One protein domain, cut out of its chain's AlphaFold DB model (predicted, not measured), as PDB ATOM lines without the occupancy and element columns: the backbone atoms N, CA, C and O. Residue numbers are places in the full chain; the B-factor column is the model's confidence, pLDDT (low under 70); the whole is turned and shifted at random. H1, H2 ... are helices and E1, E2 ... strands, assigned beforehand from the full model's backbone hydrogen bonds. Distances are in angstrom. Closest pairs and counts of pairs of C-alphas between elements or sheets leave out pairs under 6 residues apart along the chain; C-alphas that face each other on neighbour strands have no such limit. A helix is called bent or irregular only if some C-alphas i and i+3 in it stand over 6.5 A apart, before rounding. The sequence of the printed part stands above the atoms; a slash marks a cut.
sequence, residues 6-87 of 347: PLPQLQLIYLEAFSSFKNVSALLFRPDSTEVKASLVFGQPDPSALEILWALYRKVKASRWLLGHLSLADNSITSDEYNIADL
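What this domain is: This is residues 6 to 87 of the 347 residues of the protein "Taste receptor cell protein 1" of Cricetulus griseus (UniProt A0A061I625). A long two-stranded hairpin of E1 and E2 runs along the longest axis, with helix H1 packed over one face of it and helix H2 crossing near H1. The sharply bent strand E3 folds back beside H2, and the short helix H3 packs on residues 50 to 54 of H2. The printed part has 82 residues with three named helices and three named strands, in the order H1, E1, E2, H2, E3, H3; the sheet E1 - E2 is antiparallel. The class is mixed, helices and strands, and the whole is compact, with a radius of gyration of the C-alphas of 12.2 A and spans of 36 by 25 by 24 A.

Where its parts are: H1 is residues 6 to 17, 16.5 A long, beginning at C-alpha 6 at (23.694, 122.863, -4.359). E1, residues 21 to 29, is 22.7 A long. E2, residues 35 to 42, is also 22.7 A long. H2, residues 49 to 62, is 19.9 A long, beginning at C-alpha 49 at (17.875, 140.201, -8.587). E3, residues 70 to 79, measures 18.5 A from end to end and bends by 94 degrees at residue 74. H3 is residues 84 to 87, 5.0 A long, ending at C-alpha 87 at (8.900, 136.903, -13.329).

How they stand to each other: The closest C-alphas of H1 and E1 are those of Leu 15 and Phe 21, 5.6 A apart. H1 and E2 are near each other. E1 and E2 form a hairpin, their directions at 159 degrees; N 25 and O 39, and N 39 and O 25, are within hydrogen-bond range, each 2.8 A apart. H1 and H2 touch, with Ala 17 and Ala 55 their closest C-alphas at 6.4 A; their tilt of 72 degrees is only just about perpendicular. E3 pairs with no named strand, but its residues 70 to 71 pair with residues 66 to 67, antiparallel, and its residues 78 to 79 with residues 82 to 83, antiparallel. The closest C-alphas of H2 and E3 are those of Leu 53 and Ser 79, 5.4 A apart. E2 and E3 are near each other. H2 touches H3 with residues 50 to 54 alone; the closest C-alphas are those of Trp 54 and Leu 87, 7.1 A apart. E1 and H2 are apart. In H1 and H2 every O i to N i+4 pair is within hydrogen-bond range; H3 is too short for such a pair.

The domain as a whole: The two C-alphas farthest apart, those of Asp 32 and Pro 45, are 36.7 A apart. The printed part has no cut and no long link. The mean pLDDT of the printed part is 84.5; residue 6 and residues 26 to 33 are under 70.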
ATOM      1  N   PRO A   6      24.194 121.707  -3.608       64.12
ATOM      2  CA  PRO A   6      23.694 122.863  -4.359       64.12
ATOM      3  C   PRO A   6      24.812 123.744  -4.929       64.12
ATOM      4  O   PRO A   6      24.651 124.334  -5.992       64.12
ATOM      5  N   LEU A   7      25.947 123.845  -4.230       74.81
ATOM      6  CA  LEU A   7      26.933 124.898  -4.484       74.81
ATOM      7  C   LEU A   7      27.638 124.761  -5.847       74.81
ATOM      8  O   LEU A   7      27.640 125.743  -6.587       74.81
ATOM      9  N   PRO A   8      28.149 123.576  -6.250       82.31
ATOM     10  CA  PRO A   8      28.765 123.417  -7.569       82.31
ATOM     11  C   PRO A   8      27.775 123.639  -8.719       82.31
ATOM     12  O   PRO A   8      28.140 124.180  -9.758       82.31
ATOM     13  N   GLN A   9      26.509 123.251  -8.531       85.19
ATOM     14  CA  GLN A   9      25.466 123.416  -9.548       85.19
ATOM     15  C   GLN A   9      25.086 124.887  -9.729       85.19
ATOM     16  O   GLN A   9      25.031 125.376 -10.854       85.19
ATOM     17  N   LEU A  10      24.888 125.618  -8.627       87.44
ATOM     18  CA  LEU A  10      24.648 127.062  -8.672       87.44
ATOM     19  C   LEU A  10      25.841 127.802  -9.284       87.44
ATOM     20  O   LEU A  10      25.645 128.707 -10.091       87.44
ATOM     21  N   GLN A  11      27.070 127.390  -8.956       89.69
ATOM     22  CA  GLN A  11      28.274 127.991  -9.522       89.69
ATOM     23  C   GLN A  11      28.307 127.874 -11.049       89.69
ATOM     24  O   GLN A  11      28.545 128.874 -11.718       89.69
ATOM     25  N   LEU A  12      28.024 126.689 -11.602       89.25
ATOM     26  CA  LEU A  12      27.963 126.482 -13.053       89.25
ATOM     27  C   LEU A  12      26.867 127.329 -13.710       89.25
ATOM     28  O   LEU A  12      27.127 128.001 -14.704       89.25
ATOM     29  N   ILE A  13      25.665 127.346 -13.127       91.06
ATOM     30  CA  ILE A  13      24.527 128.116 -13.650       91.06
ATOM     31  C   ILE A  13      24.876 129.598 -13.793       91.06
ATOM     32  O   ILE A  13      24.657 130.181 -14.855       91.06
ATOM     33  N   TYR A  14      25.416 130.211 -12.738       92.25
ATOM     34  CA  TYR A  14      25.682 131.647 -12.734       92.25
ATOM     35  C   TYR A  14      26.958 132.024 -13.484       92.25
ATOM     36  O   TYR A  14      26.994 133.100 -14.076       92.25
ATOM     37  N   LEU A  15      27.957 131.137 -13.531       92.00
ATOM     38  CA  LEU A  15      29.145 131.316 -14.367       92.00
ATOM     39  C   LEU A  15      28.791 131.329 -15.861       92.00
ATOM     40  O   LEU A  15      29.335 132.131 -16.612       92.00
ATOM     41  N   GLU A  16      27.873 130.460 -16.292       90.94
ATOM     42  CA  GLU A  16      27.393 130.438 -17.678       90.94
ATOM     43  C   GLU A  16      26.491 131.635 -18.007       90.94
ATOM     44  O   GLU A  16      26.496 132.113 -19.141       90.94
ATOM     45  N   ALA A  17      25.696 132.105 -17.042       90.12
ATOM     46  CA  ALA A  17      24.721 133.169 -17.265       90.12
ATOM     47  C   ALA A  17      25.325 134.581 -17.208       90.12
ATOM     48  O   ALA A  17      24.859 135.466 -17.925       90.12
ATOM     49  N   PHE A  18      26.345 134.810 -16.375       92.44
ATOM     50  CA  PHE A  18      26.877 136.146 -16.112       92.44
ATOM     51  C   PHE A  18      28.402 136.160 -16.179       92.44
ATOM     52  O   PHE A  18      29.085 135.594 -15.329       92.44
ATOM     53  N   SER A  19      28.956 136.908 -17.134       91.38
ATOM     54  CA  SER A  19      30.408 137.122 -17.237       91.38
ATOM     55  C   SER A  19      30.996 137.861 -16.029       91.38
ATOM     56  O   SER A  19      32.188 137.744 -15.756       91.38
ATOM     57  N   SER A  20      30.169 138.610 -15.291       92.00
ATOM     58  CA  SER A  20      30.553 139.286 -14.054       92.00
ATOM     59  C   SER A  20      30.506 138.375 -12.824       92.00
ATOM     60  O   SER A  20      30.914 138.812 -11.750       92.00
ATOM     61  N   PHE A  21      30.044 137.125 -12.925       93.19
ATOM     62  CA  PHE A  21      29.973 136.221 -11.777       93.19
ATOM     63  C   PHE A  21      31.361 135.936 -11.192       93.19
ATOM     64  O   PHE A  21      32.293 135.564 -11.903       93.19
ATOM     65  N   LYS A  22      31.502 136.106  -9.873       89.88
ATOM     66  CA  LYS A  22      32.762 135.878  -9.153       89.88
ATOM     67  C   LYS A  22      32.705 134.640  -8.281       89.88
ATOM     68  O   LYS A  22      33.642 133.848  -8.289       89.88
ATOM     69  N   ASN A  23      31.657 134.512  -7.468       87.19
ATOM     70  CA  ASN A  23      31.576 133.430  -6.497       87.19
ATOM     71  C   ASN A  23      30.144 133.181  -6.009       87.19
ATOM     72  O   ASN A  23      29.313 134.085  -5.994       87.19
ATOM     73  N   VAL A  24      29.904 131.966  -5.523       86.12
ATOM     74  CA  VAL A  24      28.751 131.610  -4.695       86.12
ATOM     75  C   VAL A  24      29.261 131.196  -3.314       86.12
ATOM     76  O   VAL A  24      30.134 130.339  -3.186       86.12
ATOM     77  N   SER A  25      28.747 131.820  -2.261       76.69
ATOM     78  CA  SER A  25      29.138 131.563  -0.876       76.69
ATOM     79  C   SER A  25      27.920 131.299   0.009       76.69
ATOM     80  O   SER A  25      26.799 131.666  -0.322       76.69
ATOM     81  N   ALA A  26      28.167 130.632   1.141       61.31
ATOM     82  CA  ALA A  26      27.219 130.356   2.222       61.31
ATOM     83  C   ALA A  26      25.907 129.669   1.795       61.31
ATOM     84  O   ALA A  26      24.953 130.344   1.441       61.31
ATOM     85  N   LEU A  27      25.835 128.336   1.930       63.00
ATOM     86  CA  LEU A  27      24.558 127.617   2.020       63.00
ATOM     87  C   LEU A  27      24.131 127.587   3.489       63.00
ATOM     88  O   LEU A  27      24.568 126.723   4.249       63.00
ATOM     89  N   LEU A  28      23.313 128.546   3.910       64.81
ATOM     90  CA  LEU A  28      22.641 128.437   5.201       64.81
ATOM     91  C   LEU A  28      21.457 127.493   5.010       64.81
ATOM     92  O   LEU A  28      20.464 127.851   4.377       64.81
ATOM     93  N   PHE A  29      21.584 126.282   5.547       66.56
ATOM     94  CA  PHE A  29      20.434 125.426   5.796       66.56
ATOM     95  C   PHE A  29      19.753 125.961   7.046       66.56
ATOM     96  O   PHE A  29      20.377 126.042   8.109       66.56
ATOM     97  N   ARG A  30      18.490 126.362   6.930       61.59
ATOM     98  CA  ARG A  30      17.706 126.654   8.129       61.59
ATOM     99  C   ARG A  30      17.553 125.345   8.924       61.59
ATOM    100  O   ARG A  30      17.223 124.329   8.311       61.59
ATOM    101  N   PRO A  31      17.817 125.330  10.246       55.75
ATOM    102  CA  PRO A  31      17.575 124.147  11.070       55.75
ATOM    103  C   PRO A  31      16.140 123.655  10.864       55.75
ATOM    104  O   PRO A  31      15.224 124.471  10.795       55.75
ATOM    105  N   ASP A  32      15.973 122.344  10.696       65.94
ATOM    106  CA  ASP A  32      14.679 121.685  10.454       65.94
ATOM    107  C   ASP A  32      13.926 122.137   9.186       65.94
ATOM    108  O   ASP A  32      12.733 121.879   9.035       65.94
ATOM    109  N   SER A  33      14.622 122.771   8.236       65.88
ATOM    110  CA  SER A  33      14.061 123.231   6.967       65.88
ATOM    111  C   SER A  33      14.826 122.664   5.772       65.88
ATOM    112  O   SER A  33      16.044 122.481   5.799       65.88
ATOM    113  N   THR A  34      14.098 122.400   4.688       74.75
ATOM    114  CA  THR A  34      14.665 122.029   3.387       74.75
ATOM    115  C   THR A  34      15.095 123.247   2.562       74.75
ATOM    116  O   THR A  34      15.486 123.099   1.403       74.75
ATOM    117  N   GLU A  35      15.021 124.448   3.143       75.88
ATOM    118  CA  GLU A  35      15.439 125.702   2.526       75.88
ATOM    119  C   GLU A  35      16.957 125.872   2.553       75.88
ATOM    120  O   GLU A  35      17.621 125.776   3.590       75.88
ATOM    121  N   VAL A  36      17.483 126.208   1.385       79.19
ATOM    122  CA  VAL A  36      18.879 126.516   1.138       79.19
ATOM    123  C   VAL A  36      18.972 127.979   0.754       79.19
ATOM    124  O   VAL A  36      18.427 128.399  -0.265       79.19
ATOM    125  N   LYS A  37      19.677 128.757   1.567       81.94
ATOM    126  CA  LYS A  37      19.954 130.164   1.293       81.94
ATOM    127  C   LYS A  37      21.378 130.297   0.774       81.94
ATOM    128  O   LYS A  37      22.280 129.888   1.492       81.94
ATOM    129  N   ALA A  38      21.559 130.839  -0.429       85.44
ATOM    130  CA  ALA A  38      22.847 131.052  -1.088       85.44
ATOM    131  C   ALA A  38      23.140 132.551  -1.275       85.44
ATOM    132  O   ALA A  38      22.238 133.326  -1.600       85.44
ATOM    133  N   SER A  39      24.400 132.954  -1.104       88.00
ATOM    134  CA  SER A  39      24.898 134.297  -1.418       88.00
ATOM    135  C   SER A  39      25.665 134.267  -2.736       88.00
ATOM    136  O   SER A  39      26.561 133.447  -2.920       88.00
ATOM    137  N   LEU A  40      25.348 135.176  -3.652       89.88
ATOM    138  CA  LEU A  40      26.032 135.302  -4.941       89.88
ATOM    139  C   LEU A  40      26.843 136.594  -4.962       89.88
ATOM    140  O   LEU A  40      26.408 137.611  -4.431       89.88
ATOM    141  N   VAL A  41      28.032 136.548  -5.555       89.94
ATOM    142  CA  VAL A  41      28.932 137.697  -5.668       89.94
ATOM    143  C   VAL A  41      29.218 137.947  -7.139       89.94
ATOM    144  O   VAL A  41      29.760 137.077  -7.825       89.94
ATOM    145  N   PHE A  42      28.915 139.158  -7.596       91.12
ATOM    146  CA  PHE A  42      29.164 139.615  -8.957       91.12
ATOM    147  C   PHE A  42      30.166 140.781  -8.984       91.12
ATOM    148  O   PHE A  42      30.472 141.439  -7.986       91.12
ATOM    149  N   GLY A  43      30.796 140.964 -10.137       89.25
ATOM    150  CA  GLY A  43      31.558 142.144 -10.518       89.25
ATOM    151  C   GLY A  43      30.676 143.161 -11.224       89.25
ATOM    152  O   GLY A  43      29.461 143.132 -11.106       89.25
ATOM    153  N   GLN A  44      31.305 144.058 -11.975       86.62
ATOM    154  CA  GLN A  44      30.589 145.014 -12.812       86.62
ATOM    155  C   GLN A  44      30.521 144.497 -14.262       86.62
ATOM    156  O   GLN A  44      31.543 144.004 -14.750       86.62
ATOM    157  N   PRO A  45      29.371 144.610 -14.957       85.06
ATOM    158  CA  PRO A  45      28.086 145.091 -14.438       85.06
ATOM    159  C   PRO A  45      27.418 144.066 -13.503       85.06
ATOM    160  O   PRO A  45      27.505 142.855 -13.731       85.06
ATOM    161  N   ASP A  46      26.772 144.569 -12.453       86.00
ATOM    162  CA  ASP A  46      26.044 143.760 -11.470       86.00
ATOM    163  C   ASP A  46      24.646 143.406 -12.014       86.00
ATOM    164  O   ASP A  46      23.916 144.324 -12.405       86.00
ATOM    165  N   PRO A  47      24.269 142.116 -12.109       90.56
ATOM    166  CA  PRO A  47      22.936 141.736 -12.555       90.56
ATOM    167  C   PRO A  47      21.878 142.073 -11.502       90.56
ATOM    168  O   PRO A  47      22.095 141.966 -10.296       90.56
ATOM    169  N   SER A  48      20.682 142.425 -11.961       90.06
ATOM    170  CA  SER A  48      19.533 142.612 -11.078       90.06
ATOM    171  C   SER A  48      19.092 141.292 -10.433       90.06
ATOM    172  O   SER A  48      19.226 140.212 -11.016       90.06
ATOM    173  N   ALA A  49      18.461 141.368  -9.256       89.56
ATOM    174  CA  ALA A  49      17.875 140.201  -8.587       89.56
ATOM    175  C   ALA A  49      16.882 139.433  -9.486       89.56
ATOM    176  O   ALA A  49      16.801 138.207  -9.425       89.56
ATOM    177  N   LEU A  50      16.176 140.128 -10.383       88.44
ATOM    178  CA  LEU A  50      15.249 139.508 -11.333       88.44
ATOM    179  C   LEU A  50      15.968 138.763 -12.473       88.44
ATOM    180  O   LEU A  50      15.478 137.743 -12.959       88.44
ATOM    181  N   GLU A  51      17.135 139.239 -12.909       89.75
ATOM    182  CA  GLU A  51      17.992 138.518 -13.859       89.75
ATOM    183  C   GLU A  51      18.607 137.275 -13.220       89.75
ATOM    184  O   GLU A  51      18.581 136.207 -13.832       89.75
ATOM    185  N   ILE A  52      19.084 137.390 -11.978       91.94
ATOM    186  CA  ILE A  52      19.587 136.262 -11.183       91.94
ATOM    187  C   ILE A  52      18.497 135.193 -11.038       91.94
ATOM    188  O   ILE A  52      18.718 134.024 -11.369       91.94
ATOM    189  N   LEU A  53      17.297 135.599 -10.607       91.94
ATOM    190  CA  LEU A  53      16.154 134.704 -10.454       91.94
ATOM    191  C   LEU A  53      15.792 134.018 -11.774       91.94
ATOM    192  O   LEU A  53      15.605 132.802 -11.804       91.94
ATOM    193  N   TRP A  54      15.731 134.781 -12.869       91.56
ATOM    194  CA  TRP A  54      15.454 134.251 -14.202       91.56
ATOM    195  C   TRP A  54      16.481 133.204 -14.641       91.56
ATOM    196  O   TRP A  54      16.090 132.156 -15.152       91.56
ATOM    197  N   ALA A  55      17.777 133.451 -14.425       91.94
ATOM    198  CA  ALA A  55      18.837 132.523 -14.810       91.94
ATOM    199  C   ALA A  55      18.686 131.165 -14.108       91.94
ATOM    200  O   ALA A  55      18.726 130.118 -14.762       91.94
ATOM    201  N   LEU A  56      18.443 131.177 -12.794       91.69
ATOM    202  CA  LEU A  56      18.226 129.953 -12.026       91.69
ATOM    203  C   LEU A  56      16.926 129.255 -12.423       91.69
ATOM    204  O   LEU A  56      16.941 128.061 -12.722       91.69
ATOM    205  N   TYR A  57      15.821 130.000 -12.477       91.56
ATOM    206  CA  TYR A  57      14.511 129.486 -12.866       91.56
ATOM    207  C   TYR A  57      14.548 128.817 -14.245       91.56
ATOM    208  O   TYR A  57      14.112 127.675 -14.395       91.56
ATOM    209  N   ARG A  58      15.145 129.472 -15.247       90.88
ATOM    210  CA  ARG A  58      15.274 128.923 -16.601       90.88
ATOM    211  C   ARG A  58      16.050 127.607 -16.602       90.88
ATOM    212  O   ARG A  58      15.636 126.658 -17.269       90.88
ATOM    213  N   LYS A  59      17.155 127.534 -15.853       90.62
ATOM    214  CA  LYS A  59      17.993 126.330 -15.761       90.62
ATOM    215  C   LYS A  59      17.270 125.181 -15.074       90.62
ATOM    216  O   LYS A  59      17.209 124.091 -15.635       90.62
ATOM    217  N   VAL A  60      16.666 125.416 -13.911       90.81
ATOM    218  CA  VAL A  60      15.977 124.340 -13.189       90.81
ATOM    219  C   VAL A  60      14.736 123.871 -13.942       90.81
ATOM    220  O   VAL A  60      14.494 122.670 -14.009       90.81
ATOM    221  N   LYS A  61      13.993 124.773 -14.594       90.38
ATOM    222  CA  LYS A  61      12.806 124.418 -15.376       90.38
ATOM    223  C   LYS A  61      13.181 123.599 -16.608       90.38
ATOM    224  O   LYS A  61      12.514 122.607 -16.896       90.38
ATOM    225  N   ALA A  62      14.297 123.928 -17.268       89.25
ATOM    226  CA  ALA A  62      14.855 123.102 -18.339       89.25
ATOM    227  C   ALA A  62      15.211 121.683 -17.867       89.25
ATOM    228  O   ALA A  62      15.010 120.709 -18.590       89.25
ATOM    229  N   SER A  63      15.669 121.560 -16.624       88.00
ATOM    230  CA  SER A  63      15.970 120.289 -15.966       88.00
ATOM    231  C   SER A  63      14.772 119.669 -15.233       88.00
ATOM    232  O   SER A  63      14.970 118.806 -14.387       88.00
ATOM    233  N   ARG A  64      13.528 120.068 -15.548       87.25
ATOM    234  CA  ARG A  64      12.296 119.571 -14.896       87.25
ATOM    235  C   ARG A  64      12.311 119.737 -13.372       87.25
ATOM    236  O   ARG A  64      12.008 118.807 -12.632       87.25
ATOM    237  N   TRP A  65      12.689 120.932 -12.932       89.31
ATOM    238  CA  TRP A  65      12.835 121.318 -11.529       89.31
ATOM    239  C   TRP A  65      13.900 120.526 -10.770       89.31
ATOM    240  O   TRP A  65      13.812 120.358  -9.555       89.31
ATOM    241  N   LEU A  66      14.933 120.063 -11.477       88.19
ATOM    242  CA  LEU A  66      16.108 119.449 -10.870       88.19
ATOM    243  C   LEU A  66      17.275 120.438 -10.804       88.19
ATOM    244  O   LEU A  66      17.596 121.111 -11.782       88.19
ATOM    245  N   LEU A  67      17.954 120.465  -9.660       85.69
ATOM    246  CA  LEU A  67      19.254 121.098  -9.466       85.69
ATOM    247  C   LEU A  67      20.268 120.008  -9.092       85.69
ATOM    248  O   LEU A  67      20.366 119.580  -7.940       85.69
ATOM    249  N   GLY A  68      20.986 119.490 -10.089       83.50
ATOM    250  CA  GLY A  68      21.734 118.243  -9.934       83.50
ATOM    251  C   GLY A  68      20.776 117.067  -9.705       83.50
ATOM    252  O   GLY A  68      19.954 116.764 -10.560       83.50
ATOM    253  N   HIS A  69      20.863 116.411  -8.548       81.94
ATOM    254  CA  HIS A  69      19.940 115.334  -8.157       81.94
ATOM    255  C   HIS A  69      18.820 115.799  -7.214       81.94
ATOM    256  O   HIS A  69      18.048 114.980  -6.718       81.94
ATOM    257  N   LEU A  70      18.757 117.097  -6.918       81.88
ATOM    258  CA  LEU A  70      17.794 117.666  -5.989       81.88
ATOM    259  C   LEU A  70      16.552 118.122  -6.746       81.88
ATOM    260  O   LEU A  70      16.665 118.921  -7.670       81.88
ATOM    261  N   SER A  71      15.378 117.645  -6.339       85.62
ATOM    262  CA  SER A  71      14.101 118.154  -6.842       85.62
ATOM    263  C   SER A  71      13.696 119.400  -6.064       85.62
ATOM    264  O   SER A  71      13.782 119.434  -4.836       85.62
ATOM    265  N   LEU A  72      13.287 120.432  -6.791       85.00
ATOM    266  CA  LEU A  72      12.776 121.692  -6.268       85.00
ATOM    267  C   LEU A  72      11.256 121.717  -6.405       85.00
ATOM    268  O   LEU A  72      10.712 121.103  -7.321       85.00
ATOM    269  N   ALA A  73      10.571 122.423  -5.507       84.38
ATOM    270  CA  ALA A  73       9.139 122.654  -5.674       84.38
ATOM    271  C   ALA A  73       8.893 123.815  -6.654       84.38
ATOM    272  O   ALA A  73       9.657 124.776  -6.695       84.38
ATOM    273  N   ASP A  74       7.789 123.764  -7.401       71.19
ATOM    274  CA  ASP A  74       7.512 124.662  -8.539       71.19
ATOM    275  C   ASP A  74       7.486 126.170  -8.207       71.19
ATOM    276  O   ASP A  74       7.554 126.992  -9.111       71.19
ATOM    277  N   ASN A  75       7.430 126.551  -6.925       78.50
ATOM    278  CA  ASN A  75       7.456 127.943  -6.452       78.50
ATOM    279  C   ASN A  75       8.549 128.212  -5.405       78.50
ATOM    280  O   ASN A  75       8.472 129.181  -4.652       78.50
ATOM    281  N   SER A  76       9.554 127.342  -5.309       82.38
ATOM    282  CA  SER A  76      10.519 127.363  -4.207       82.38
ATOM    283  C   SER A  76      11.711 128.292  -4.407       82.38
ATOM    284  O   SER A  76      12.623 128.263  -3.580       82.38
ATOM    285  N   ILE A  77      11.766 129.023  -5.522       86.94
ATOM    286  CA  ILE A  77      12.936 129.807  -5.924       86.94
ATOM    287  C   ILE A  77      12.622 131.288  -5.793       86.94
ATOM    288  O   ILE A  77      11.648 131.785  -6.361       86.94
ATOM    289  N   THR A  78      13.480 131.984  -5.059       87.81
ATOM    290  CA  THR A  78      13.419 133.437  -4.881       87.81
ATOM    291  C   THR A  78      14.820 134.026  -4.970       87.81
ATOM    292  O   THR A  78      15.807 133.336  -4.699       87.81
ATOM    293  N   SER A  79      14.904 135.291  -5.366       88.56
ATOM    294  CA  SER A  79      16.118 136.099  -5.288       88.56
ATOM    295  C   SER A  79      15.742 137.419  -4.636       88.56
ATOM    296  O   SER A  79      14.985 138.200  -5.207       88.56
ATOM    297  N   ASP A  80      16.270 137.665  -3.448       86.25
ATOM    298  CA  ASP A  80      15.928 138.798  -2.589       86.25
ATOM    299  C   ASP A  80      14.426 138.852  -2.301       86.25
ATOM    300  O   ASP A  80      13.846 137.905  -1.774       86.25
ATOM    301  N   GLU A  81      13.799 139.972  -2.648       86.12
ATOM    302  CA  GLU A  81      12.369 140.220  -2.515       86.12
ATOM    303  C   GLU A  81      11.582 139.707  -3.735       86.12
ATOM    304  O   GLU A  81      10.352 139.724  -3.717       86.12
ATOM    305  N   TYR A  82      12.270 139.224  -4.779       87.56
ATOM    306  CA  TYR A  82      11.648 138.730  -6.004       87.56
ATOM    307  C   TYR A  82      11.387 137.228  -5.948       87.56
ATOM    308  O   TYR A  82      12.222 136.418  -5.535       87.56
ATOM    309  N   ASN A  83      10.225 136.847  -6.458       88.69
ATOM    310  CA  ASN A  83       9.788 135.467  -6.596       88.69
ATOM    311  C   ASN A  83       9.268 135.198  -8.020       88.69
ATOM    312  O   ASN A  83       9.293 136.055  -8.905       88.69
ATOM    313  N   ILE A  84       8.804 133.973  -8.266       86.88
ATOM    314  CA  ILE A  84       8.348 133.551  -9.598       86.88
ATOM    315  C   ILE A  84       7.150 134.379 -10.086       86.88
ATOM    316  O   ILE A  84       7.049 134.647 -11.281       86.88
ATOM    317  N   ALA A  85       6.275 134.851  -9.194       87.00
ATOM    318  CA  ALA A  85       5.166 135.718  -9.583       87.00
ATOM    319  C   ALA A  85       5.663 137.051 -10.163       87.00
ATOM    320  O   ALA A  85       5.044 137.580 -11.086       87.00
ATOM    321  N   ASP A  86       6.806 137.561  -9.708       87.31
ATOM    322  CA  ASP A  86       7.407 138.762 -10.289       87.31
ATOM    323  C   ASP A  86       7.939 138.503 -11.705       87.31
ATOM    324  O   ASP A  86       7.736 139.334 -12.592       87.31
ATOM    325  N   LEU A  87       8.501 137.312 -11.972       86.62
ATOM    326  CA  LEU A  87       8.900 136.903 -13.329       86.62
ATOM    327  C   LEU A  87       7.716 136.840 -14.302       86.62
ATOM    328  O   LEU A  87       7.883 137.118 -15.490       86.62
TER     329      LEU A  87